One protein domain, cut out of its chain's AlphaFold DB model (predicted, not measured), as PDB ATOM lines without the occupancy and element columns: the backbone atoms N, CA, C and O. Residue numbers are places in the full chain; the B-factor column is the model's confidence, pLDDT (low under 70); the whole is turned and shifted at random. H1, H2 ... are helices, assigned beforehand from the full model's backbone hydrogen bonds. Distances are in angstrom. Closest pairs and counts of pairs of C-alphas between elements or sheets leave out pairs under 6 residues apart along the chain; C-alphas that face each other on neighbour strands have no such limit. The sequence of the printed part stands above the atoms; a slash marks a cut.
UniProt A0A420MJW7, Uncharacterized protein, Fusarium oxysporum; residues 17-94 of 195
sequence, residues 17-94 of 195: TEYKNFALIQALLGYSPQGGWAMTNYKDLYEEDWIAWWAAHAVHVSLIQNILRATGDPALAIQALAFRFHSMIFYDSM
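What this domain is: This is residues 17 to 94 of the 195 residues of an uncharacterized protein of Fusarium oxysporum (UniProt A0A420MJW7). Picture a V of two helices, H3 and H2, joined at its point by a tight link and spreading toward the other end, while a third helix, H1, lies well away from both. Between H1 and the V winds a long loop with no named element, residues 29 to 57, and H1 sticks out beyond it with residues 17 to 22 and 24 to 28. The printed part has 78 residues with three named helices, in the order H1, H2, H3, and no named strand; its class is all helix, with 47 residues in the named helices. The whole is loose, with a radius of gyration of the C-alphas of 15.3 A, and flat, spanning 48 by 35 by 12 A.

Where its parts are: Begin with the longest helix, H3, residues 74 to 94: find C-alpha 74 at (-23.746, -25.354, 137.850), and from there the helix runs 30.3 A to C-alpha 94 at (-39.846, -0.756, 130.421). Just before it in the chain is H2, residues 58 to 71, which measures 19.9 A from first to last C-alpha. Go back to the first printed residue for H1, residues 17 to 28, which begins with C-alpha 17 at (-20.833, 15.199, 152.928) and is 16.2 A long.

How they stand to each other: Look first at H3 and H2, which form a helical hairpin, two helices that touch and run opposite ways. Their lines stand at a steep tilt of 38 degrees. H3 touches H2 with residues 74 to 81 alone, and the closest C-alphas of the two helices are those of Ile 64 and Ala 77, 5.0 A apart. The centres of H2 and H3 are 13.5 A apart. Moving outward, you will find that H1 is apart from H3 and also apart from H2, with no C-alpha within 8 A of either. Along the backbones, every O i to N i+4 pair is within hydrogen-bond range in H1 and H2, and 16 of 17 are in H3.

The domain as a whole: The two C-alphas farthest apart are those of Thr 17 and Thr 71, at 47.6 A. Without the residues that stand free, 17 to 22 and 24 to 30, the body has 65 residues and spans 37 by 32 by 12 A. The link from H1 to H2 is long, with 29 residues, and the link from H2 to H3 is tight, with 2. The printed part has no cut. In the B-factor column, residues 17 to 56 are under 70, low confidence, and the mean pLDDT of the printed part is 70.3; H1 has a mean of 56, H2 of 91 and H3 of 87.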
ATOM      1  N   THR A  17     -20.447  14.223 153.960       52.97
ATOM      2  CA  THR A  17     -20.833  15.199 152.928       52.97
ATOM      3  C   THR A  17     -20.488  14.685 151.527       52.97
ATOM      4  O   THR A  17     -21.298  14.803 150.608       52.97
ATOM      5  N   GLU A  18     -19.337  14.033 151.373       54.19
ATOM      6  CA  GLU A  18     -18.888  13.399 150.131       54.19
ATOM      7  C   GLU A  18     -19.809  12.236 149.713       54.19
ATOM      8  O   GLU A  18     -20.232  12.175 148.558       54.19
ATOM      9  N   TYR A  19     -20.251  11.400 150.663       50.78
ATOM     10  CA  TYR A  19     -21.244  10.340 150.418       50.78
ATOM     11  C   TYR A  19     -22.604  10.887 149.964       50.78
ATOM     12  O   TYR A  19     -23.201  10.363 149.021       50.78
ATOM     13  N   LYS A  20     -23.093  11.963 150.599       55.25
ATOM     14  CA  LYS A  20     -24.338  12.632 150.179       55.25
ATOM     15  C   LYS A  20     -24.219  13.198 148.770       55.25
ATOM     16  O   LYS A  20     -25.147  13.047 147.980       55.25
ATOM     17  N   ASN A  21     -23.079  13.805 148.447       59.75
ATOM     18  CA  ASN A  21     -22.816  14.334 147.114       59.75
ATOM     19  C   ASN A  21     -22.733  13.217 146.073       59.75
ATOM     20  O   ASN A  21     -23.261  13.378 144.983       59.75
ATOM     21  N   PHE A  22     -22.151  12.067 146.407       56.88
ATOM     22  CA  PHE A  22     -22.064  10.928 145.496       56.88
ATOM     23  C   PHE A  22     -23.434  10.310 145.197       56.88
ATOM     24  O   PHE A  22     -23.780  10.135 144.031       56.88
ATOM     25  N   ALA A  23     -24.257  10.062 146.221       55.34
ATOM     26  CA  ALA A  23     -25.626   9.575 146.032       55.34
ATOM     27  C   ALA A  23     -26.493  10.580 145.248       55.34
ATOM     28  O   ALA A  23     -27.287  10.185 144.397       55.34
ATOM     29  N   LEU A  24     -26.304  11.882 145.493       56.62
ATOM     30  CA  LEU A  24     -26.976  12.953 144.759       56.62
ATOM     31  C   LEU A  24     -26.521  13.019 143.292       56.62
ATOM     32  O   LEU A  24     -27.364  13.090 142.405       56.62
ATOM     33  N   ILE A  25     -25.214  12.959 143.021       59.03
ATOM     34  CA  ILE A  25     -24.650  12.922 141.662       59.03
ATOM     35  C   ILE A  25     -25.173  11.697 140.910       59.03
ATOM     36  O   ILE A  25     -25.559  11.807 139.753       59.03
ATOM     37  N   GLN A  26     -25.247  10.542 141.563       56.44
ATOM     38  CA  GLN A  26     -25.774   9.316 140.968       56.44
ATOM     39  C   GLN A  26     -27.269   9.400 140.654       56.44
ATOM     40  O   GLN A  26     -27.669   9.070 139.540       56.44
ATOM     41  N   ALA A  27     -28.075   9.927 141.580       56.53
ATOM     42  CA  ALA A  27     -29.492  10.189 141.340       56.53
ATOM     43  C   ALA A  27     -29.706  11.195 140.195       56.53
ATOM     44  O   ALA A  27     -30.598  11.008 139.370       56.53
ATOM     45  N   LEU A  28     -28.861  12.228 140.101       55.22
ATOM     46  CA  LEU A  28     -28.887  13.217 139.016       55.22
ATOM     47  C   LEU A  28     -28.442  12.639 137.665       55.22
ATOM     48  O   LEU A  28     -28.938  13.069 136.628       55.22
ATOM     49  N   LEU A  29     -27.529  11.664 137.665       56.19
ATOM     50  CA  LEU A  29     -27.072  10.944 136.471       56.19
ATOM     51  C   LEU A  29     -27.979   9.753 136.101       56.19
ATOM     52  O   LEU A  29     -27.689   9.058 135.129       56.19
ATOM     53  N   GLY A  30     -29.052   9.499 136.861       49.59
ATOM     54  CA  GLY A  30     -29.968   8.371 136.645       49.59
ATOM     55  C   GLY A  30     -29.373   6.998 136.982       49.59
ATOM     56  O   GLY A  30     -29.964   5.972 136.659       49.59
ATOM     57  N   TYR A  31     -28.210   6.949 137.635       47.75
ATOM     58  CA  TYR A  31     -27.564   5.708 138.044       47.75
ATOM     59  C   TYR A  31     -28.040   5.350 139.452       47.75
ATOM     60  O   TYR A  31     -27.596   5.948 140.425       47.75
ATOM     61  N   SER A  32     -28.964   4.399 139.592       48.22
ATOM     62  CA  SER A  32     -29.339   3.904 140.921       48.22
ATOM     63  C   SER A  32     -28.336   2.836 141.375       48.22
ATOM     64  O   SER A  32     -28.341   1.739 140.810       48.22
ATOM     65  N   PRO A  33     -27.522   3.071 142.426       49.81
ATOM     66  CA  PRO A  33     -26.663   2.031 143.005       49.81
ATOM     67  C   PRO A  33     -27.477   0.911 143.683       49.81
ATOM     68  O   PRO A  33     -26.920  -0.093 144.110       49.81
ATOM     69  N   GLN A  34     -28.794   1.098 143.800       49.78
ATOM     70  CA  GLN A  34     -29.746   0.224 144.483       49.78
ATOM     71  C   GLN A  34     -30.737  -0.428 143.510       49.78
ATOM     72  O   GLN A  34     -31.639  -1.146 143.944       49.78
ATOM     73  N   GLY A  35     -30.607  -0.171 142.201       48.56
ATOM     74  CA  GLY A  35     -31.380  -0.900 141.201       48.56
ATOM     75  C   GLY A  35     -31.122  -2.390 141.390       48.56
ATOM     76  O   GLY A  35     -29.994  -2.770 141.703       48.56
ATOM     77  N   GLY A  36     -32.133  -3.248 141.197       51.84
ATOM     78  CA  GLY A  36     -32.055  -4.713 141.399       51.84
ATOM     79  C   GLY A  36     -30.989  -5.451 140.563       51.84
ATOM     80  O   GLY A  36     -30.955  -6.676 140.531       51.84
ATOM     81  N   TRP A  37     -30.146  -4.669 139.903       54.22
ATOM     82  CA  TRP A  37     -29.042  -4.915 139.004       54.22
ATOM     83  C   TRP A  37     -27.679  -4.921 139.578       54.22
ATOM     84  O   TRP A  37     -26.787  -5.552 139.007       54.22
ATOM     85  N   ALA A  38     -27.506  -4.102 140.607       59.12
ATOM     86  CA  ALA A  38     -26.230  -3.971 141.229       59.12
ATOM     87  C   ALA A  38     -25.878  -5.377 141.694       59.12
ATOM     88  O   ALA A  38     -26.557  -5.981 142.528       59.12
ATOM     89  N   MET A  39     -24.801  -5.918 141.123       57.69
ATOM     90  CA  MET A  39     -24.219  -7.135 141.659       57.69
ATOM     91  C   MET A  39     -23.825  -6.910 143.115       57.69
ATOM     92  O   MET A  39     -23.594  -7.878 143.809       57.69
ATOM     93  N   THR A  40     -23.748  -5.668 143.579       56.09
ATOM     94  CA  THR A  40     -23.166  -5.279 144.843       56.09
ATOM     95  C   THR A  40     -24.255  -4.958 145.861       56.09
ATOM     96  O   THR A  40     -25.302  -4.397 145.542       56.09
ATOM     97  N   ASN A  41     -24.037  -5.362 147.109       53.19
ATOM     98  CA  ASN A  41     -24.891  -4.972 148.222       53.19
ATOM     99  C   ASN A  41     -24.256  -3.768 148.924       53.19
ATOM    100  O   ASN A  41     -23.256  -3.934 149.618       53.19
ATOM    101  N   TYR A  42     -24.825  -2.569 148.771       51.66
ATOM    102  CA  TYR A  42     -24.467  -1.451 149.643       51.66
ATOM    103  C   TYR A  42     -25.168  -1.655 150.984       51.66
ATOM    104  O   TYR A  42     -26.270  -1.164 151.224       51.66
ATOM    105  N   LYS A  43     -24.555  -2.460 151.847       48.97
ATOM    106  CA  LYS A  43     -24.921  -2.497 153.256       48.97
ATOM    107  C   LYS A  43     -23.954  -1.569 153.970       48.97
ATOM    108  O   LYS A  43     -22.755  -1.748 153.792       48.97
ATOM    109  N   ASP A  44     -24.483  -0.617 154.738       50.94
ATOM    110  CA  ASP A  44     -23.773   0.361 155.581       50.94
ATOM    111  C   ASP A  44     -22.817  -0.300 156.596       50.94
ATOM    112  O   ASP A  44     -23.027  -0.274 157.810       50.94
ATOM    113  N   LEU A  45     -21.772  -0.957 156.112       47.38
ATOM    114  CA  LEU A  45     -20.743  -1.572 156.921       47.38
ATOM    115  C   LEU A  45     -19.554  -0.628 156.892       47.38
ATOM    116  O   LEU A  45     -18.753  -0.594 155.965       47.38
ATOM    117  N   TYR A  46     -19.541   0.198 157.932       50.47
ATOM    118  CA  TYR A  46     -18.347   0.786 158.504       50.47
ATOM    119  C   TYR A  46     -17.177  -0.209 158.457       50.47
ATOM    120  O   TYR A  46     -17.362  -1.378 158.778       50.47
ATOM    121  N   GLU A  47     -16.001   0.329 158.136       48.19
ATOM    122  CA  GLU A  47     -14.685  -0.310 157.960       48.19
ATOM    123  C   GLU A  47     -14.271  -0.566 156.505       48.19
ATOM    124  O   GLU A  47     -15.057  -0.942 155.644       48.19
ATOM    125  N   GLU A  48     -13.001  -0.245 156.246       50.84
ATOM    126  CA  GLU A  48     -12.301  -0.098 154.964       50.84
ATOM    127  C   GLU A  48     -12.155  -1.401 154.151       50.84
ATOM    128  O   GLU A  48     -11.121  -1.651 153.532       50.84
ATOM    129  N   ASP A  49     -13.183  -2.238 154.088       50.31
ATOM    130  CA  ASP A  49     -13.146  -3.452 153.288       50.31
ATOM    131  C   ASP A  49     -13.696  -3.164 151.891       50.31
ATOM    132  O   ASP A  49     -14.880  -3.315 151.588       50.31
ATOM    133  N   TRP A  50     -12.791  -2.795 150.984       50.69
ATOM    134  CA  TRP A  50     -13.022  -2.711 149.534       50.69
ATOM    135  C   TRP A  50     -13.714  -3.962 148.951       50.69
ATOM    136  O   TRP A  50     -14.327  -3.887 147.891       50.69
ATOM    137  N   ILE A  51     -13.660  -5.101 149.649       50.31
ATOM    138  CA  ILE A  51     -14.332  -6.360 149.302       50.31
ATOM    139  C   ILE A  51     -15.864  -6.239 149.429       50.31
ATOM    140  O   ILE A  51     -16.592  -6.830 148.628       50.31
ATOM    141  N   ALA A  52     -16.373  -5.438 150.374       52.56
ATOM    142  CA  ALA A  52     -17.810  -5.231 150.570       52.56
ATOM    143  C   ALA A  52     -18.462  -4.510 149.376       52.56
ATOM    144  O   ALA A  52     -19.598  -4.816 149.015       52.56
ATOM    145  N   TRP A  53     -17.708  -3.646 148.688       50.16
ATOM    146  CA  TRP A  53     -18.160  -2.954 147.479       50.16
ATOM    147  C   TRP A  53     -18.417  -3.890 146.298       50.16
ATOM    148  O   TRP A  53     -19.157  -3.512 145.399       50.16
ATOM    149  N   TRP A  54     -17.858  -5.105 146.299       53.47
ATOM    150  CA  TRP A  54     -18.025  -6.106 145.235       53.47
ATOM    151  C   TRP A  54     -18.811  -7.339 145.692       53.47
ATOM    152  O   TRP A  54     -18.879  -8.341 144.976       53.47
ATOM    153  N   ALA A  55     -19.397  -7.300 146.891       58.31
ATOM    154  CA  ALA A  55     -20.112  -8.438 147.444       58.31
ATOM    155  C   ALA A  55     -21.420  -8.684 146.683       58.31
ATOM    156  O   ALA A  55     -22.313  -7.837 146.690       58.31
ATOM    157  N   ALA A  56     -21.540  -9.875 146.084       67.19
ATOM    158  CA  ALA A  56     -22.723 -10.320 145.357       67.19
ATOM    159  C   ALA A  56     -24.020 -10.070 146.159       67.19
ATOM    160  O   ALA A  56     -24.141 -10.524 147.302       67.19
ATOM    161  N   HIS A  57     -25.009  -9.393 145.567       73.19
ATOM    162  CA  HIS A  57     -26.280  -9.107 146.222       73.19
ATOM    163  C   HIS A  57     -26.938 -10.418 146.668       73.19
ATOM    164  O   HIS A  57     -26.994 -11.397 145.913       73.19
ATOM    165  N   ALA A  58     -27.453 -10.444 147.904       74.75
ATOM    166  CA  ALA A  58     -27.881 -11.677 148.573       74.75
ATOM    167  C   ALA A  58     -28.914 -12.476 147.756       74.75
ATOM    168  O   ALA A  58     -28.920 -13.707 147.777       74.75
ATOM    169  N   VAL A  59     -29.747 -11.781 146.974       79.12
ATOM    170  CA  VAL A  59     -30.728 -12.394 146.067       79.12
ATOM    171  C   VAL A  59     -30.053 -13.239 144.975       79.12
ATOM    172  O   VAL A  59     -30.484 -14.366 144.742       79.12
ATOM    173  N   HIS A  60     -28.970 -12.765 144.352       84.81
ATOM    174  CA  HIS A  60     -28.245 -13.520 143.318       84.81
ATOM    175  C   HIS A  60     -27.491 -14.714 143.908       84.81
ATOM    176  O   HIS A  60     -27.504 -15.805 143.336       84.81
ATOM    177  N   VAL A  61     -26.898 -14.526 145.091       85.44
ATOM    178  CA  VAL A  61     -26.223 -15.602 145.830       85.44
ATOM    179  C   VAL A  61     -27.215 -16.710 146.183       85.44
ATOM    180  O   VAL A  61     -26.945 -17.884 145.932       85.44
ATOM    181  N   SER A  62     -28.385 -16.341 146.712       88.12
ATOM    182  CA  SER A  62     -29.423 -17.306 147.088       88.12
ATOM    183  C   SER A  62     -29.958 -18.091 145.888       88.12
ATOM    184  O   SER A  62     -30.163 -19.295 146.001       88.12
ATOM    185  N   LEU A  63     -30.108 -17.454 144.720       90.31
ATOM    186  CA  LEU A  63     -30.543 -18.116 143.487       90.31
ATOM    187  C   LEU A  63     -29.566 -19.221 143.070       90.31
ATOM    188  O   LEU A  63     -29.984 -20.360 142.863       90.31
ATOM    189  N   ILE A  64     -28.269 -18.899 143.000       92.44
ATOM    190  CA  ILE A  64     -27.232 -19.880 142.656       92.44
ATOM    191  C   ILE A  64     -27.208 -21.010 143.686       92.44
ATOM    192  O   ILE A  64     -27.254 -22.181 143.314       92.44
ATOM    193  N   GLN A  65     -27.161 -20.676 144.979       94.38
ATOM    194  CA  GLN A  65     -27.088 -21.682 146.042       94.38
ATOM    195  C   GLN A  65     -28.298 -22.617 146.034       94.38
ATOM    196  O   GLN A  65     -28.137 -23.818 146.235       94.38
ATOM    197  N   ASN A  66     -29.498 -22.090 145.786       96.44
ATOM    198  CA  ASN A  66     -30.715 -22.892 145.739       96.44
ATOM    199  C   ASN A  66     -30.707 -23.862 144.557       96.44
ATOM    200  O   ASN A  66     -31.031 -25.032 144.745       96.44
ATOM    201  N   ILE A  67     -30.291 -23.414 143.369       95.94
ATOM    202  CA  ILE A  67     -30.210 -24.287 142.190       95.94
ATOM    203  C   ILE A  67     -29.142 -25.357 142.401       95.94
ATOM    204  O   ILE A  67     -29.431 -26.537 142.243       95.94
ATOM    205  N   LEU A  68     -27.950 -24.977 142.868       96.31
ATOM    206  CA  LEU A  68     -26.880 -25.936 143.151       96.31
ATOM    207  C   LEU A  68     -27.292 -26.982 144.194       96.31
ATOM    208  O   LEU A  68     -26.985 -28.158 144.028       96.31
ATOM    209  N   ARG A  69     -28.010 -26.583 145.252       96.50
ATOM    210  CA  ARG A  69     -28.513 -27.519 146.272       96.50
ATOM    211  C   ARG A  69     -29.624 -28.428 145.749       96.50
ATOM    212  O   ARG A  69     -29.715 -29.564 146.200       96.50
ATOM    213  N   ALA A  70     -30.473 -27.933 144.851       96.88
ATOM    214  CA  ALA A  70     -31.619 -28.680 144.342       96.88
ATOM    215  C   ALA A  70     -31.259 -29.626 143.186       96.88
ATOM    216  O   ALA A  70     -31.799 -30.726 143.116       96.88
ATOM    217  N   THR A  71     -30.375 -29.205 142.279       96.06
ATOM    218  CA  THR A  71     -30.083 -29.934 141.033       96.06
ATOM    219  C   THR A  71     -28.651 -30.449 140.946       96.06
ATOM    220  O   THR A  71     -28.391 -31.368 140.174       96.06
ATOM    221  N   GLY A  72     -27.712 -29.862 141.695       94.50
ATOM    222  CA  GLY A  72     -26.280 -30.127 141.539       94.50
ATOM    223  C   GLY A  72     -25.683 -29.611 140.224       94.50
ATOM    224  O   GLY A  72     -24.511 -29.865 139.962       94.50
ATOM    225  N   ASP A  73     -26.458 -28.892 139.404       94.56
ATOM    226  CA  ASP A  73     -26.052 -28.447 138.069       94.56
ATOM    227  C   ASP A  73     -25.586 -26.974 138.079       94.56
ATOM    228  O   ASP A  73     -26.409 -26.059 138.223       94.56
ATOM    229  N   PRO A  74     -24.277 -26.710 137.901       92.31
ATOM    230  CA  PRO A  74     -23.746 -25.354 137.850       92.31
ATOM    231  C   PRO A  74     -24.100 -24.603 136.562       92.31
ATOM    232  O   PRO A  74     -24.215 -23.376 136.601       92.31
ATOM    233  N   ALA A  75     -24.302 -25.295 135.435       95.38
ATOM    234  CA  ALA A  75     -24.671 -24.647 134.179       95.38
ATOM    235  C   ALA A  75     -26.076 -24.046 134.288       95.38
ATOM    236  O   ALA A  75     -26.284 -22.882 133.939       95.38
ATOM    237  N   LEU A  76     -27.010 -24.796 134.878       94.06
ATOM    238  CA  LEU A  76     -28.364 -24.319 135.155       94.06
ATOM    239  C   LEU A  76     -28.371 -23.114 136.112       94.06
ATOM    240  O   LEU A  76     -29.133 -22.167 135.909       94.06
ATOM    241  N   ALA A  77     -27.507 -23.116 137.133       93.12
ATOM    242  CA  ALA A  77     -27.397 -22.005 138.080       93.12
ATOM    243  C   ALA A  77     -26.913 -20.709 137.402       93.12
ATOM    244  O   ALA A  77     -27.481 -19.637 137.632       93.12
ATOM    245  N   ILE A  78     -25.905 -20.809 136.528       92.31
ATOM    246  CA  ILE A  78     -25.390 -19.669 135.754       92.31
ATOM    247  C   ILE A  78     -26.434 -19.187 134.741       92.31
ATOM    248  O   ILE A  78     -26.666 -17.982 134.629       92.31
ATOM    249  N   GLN A  79     -27.106 -20.107 134.044       95.56
ATOM    250  CA  GLN A  79     -28.173 -19.775 133.098       95.56
ATOM    251  C   GLN A  79     -29.309 -19.009 133.784       95.56
ATOM    252  O   GLN A  79     -29.770 -17.990 133.268       95.56
ATOM    253  N   ALA A  80     -29.746 -19.462 134.960       92.50
ATOM    254  CA  ALA A  80     -30.790 -18.788 135.722       92.50
ATOM    255  C   ALA A  80     -30.355 -17.394 136.195       92.50
ATOM    256  O   ALA A  80     -31.153 -16.456 136.147       92.50
ATOM    257  N   LEU A  81     -29.093 -17.232 136.612       90.44
ATOM    258  CA  LEU A  81     -28.555 -15.922 136.975       90.44
ATOM    259  C   LEU A  81     -28.525 -14.970 135.767       90.44
ATOM    260  O   LEU A  81     -28.977 -13.831 135.878       90.44
ATOM    261  N   ALA A  82     -28.057 -15.438 134.608       88.94
ATOM    262  CA  ALA A  82     -28.043 -14.651 133.376       88.94
ATOM    263  C   ALA A  82     -29.461 -14.247 132.943       88.94
ATOM    264  O   ALA A  82     -29.705 -13.089 132.613       88.94
ATOM    265  N   PHE A  83     -30.423 -15.172 133.010       91.50
ATOM    266  CA  PHE A  83     -31.824 -14.873 132.716       91.50
ATOM    267  C   PHE A  83     -32.413 -13.848 133.690       91.50
ATOM    268  O   PHE A  83     -33.147 -12.949 133.275       91.50
ATOM    269  N   ARG A  84     -32.075 -13.943 134.983       87.56
ATOM    270  CA  ARG A  84     -32.507 -12.975 135.997       87.56
ATOM    271  C   ARG A  84     -31.988 -11.575 135.678       87.56
ATOM    272  O   ARG A  84     -32.784 -10.638 135.706       87.56
ATOM    273  N   PHE A  85     -30.712 -11.458 135.308       84.50
ATOM    274  CA  PHE A  85     -30.153 -10.204 134.813       84.50
ATOM    275  C   PHE A  85     -30.750  -9.784 133.473       84.50
ATOM    276  O   PHE A  85     -30.858  -8.612 133.212       84.50
ATOM    277  N   HIS A  86     -31.185 -10.652 132.575       82.50
ATOM    278  CA  HIS A  86     -31.855 -10.124 131.382       82.50
ATOM    279  C   HIS A  86     -33.246  -9.562 131.720       82.50
ATOM    280  O   HIS A  86     -33.622  -8.467 131.300       82.50
ATOM    281  N   SER A  87     -33.985 -10.308 132.546       84.69
ATOM    282  CA  SER A  87     -35.366 -10.012 132.928       84.69
ATOM    283  C   SER A  87     -35.482  -8.679 133.634       84.69
ATOM    284  O   SER A  87     -36.381  -7.902 133.339       84.69
ATOM    285  N   MET A  88     -34.574  -8.398 134.563       81.12
ATOM    286  CA  MET A  88     -34.643  -7.135 135.266       81.12
ATOM    287  C   MET A  88     -34.538  -5.962 134.239       81.12
ATOM    288  O   MET A  88     -35.121  -4.931 134.532       81.12
ATOM    289  N   ILE A  89     -33.821  -6.069 133.078       79.50
ATOM    290  CA  ILE A  89     -33.215  -4.939 132.226       79.50
ATOM    291  C   ILE A  89     -34.318  -4.519 131.346       79.50
ATOM    292  O   ILE A  89     -34.702  -3.362 131.306       79.50
ATOM    293  N   PHE A  90     -34.912  -5.547 130.782       80.69
ATOM    294  CA  PHE A  90     -36.217  -5.474 130.237       80.69
ATOM    295  C   PHE A  90     -37.217  -4.721 131.135       80.69
ATOM    296  O   PHE A  90     -37.842  -3.785 130.650       80.69
ATOM    297  N   TYR A  91     -37.368  -5.076 132.419       80.94
ATOM    298  CA  TYR A  91     -38.366  -4.426 133.284       80.94
ATOM    299  C   TYR A  91     -37.984  -3.024 133.767       80.94
ATOM    300  O   TYR A  91     -38.868  -2.190 133.927       80.94
ATOM    301  N   ASP A  92     -36.703  -2.751 133.981       78.44
ATOM    302  CA  ASP A  92     -36.193  -1.443 134.392       78.44
ATOM    303  C   ASP A  92     -36.313  -0.441 133.238       78.44
ATOM    304  O   ASP A  92     -36.898   0.627 133.386       78.44
ATOM    305  N   SER A  93     -35.902  -0.852 132.035       75.50
ATOM    306  CA  SER A  93     -36.055  -0.057 130.815       75.50
ATOM    307  C   SER A  93     -37.501   0.023 130.318       75.50
ATOM    308  O   SER A  93     -37.792   0.846 129.458       75.50
ATOM    309  N   MET A  94     -38.432  -0.796 130.830       76.94
ATOM    310  CA  MET A  94     -39.846  -0.756 130.421       76.94
ATOM    311  C   MET A  94     -40.473   0.620 130.666       76.94
ATOM    312  O   MET A  94     -41.288   1.060 129.856       76.94
TER     313      MET A  94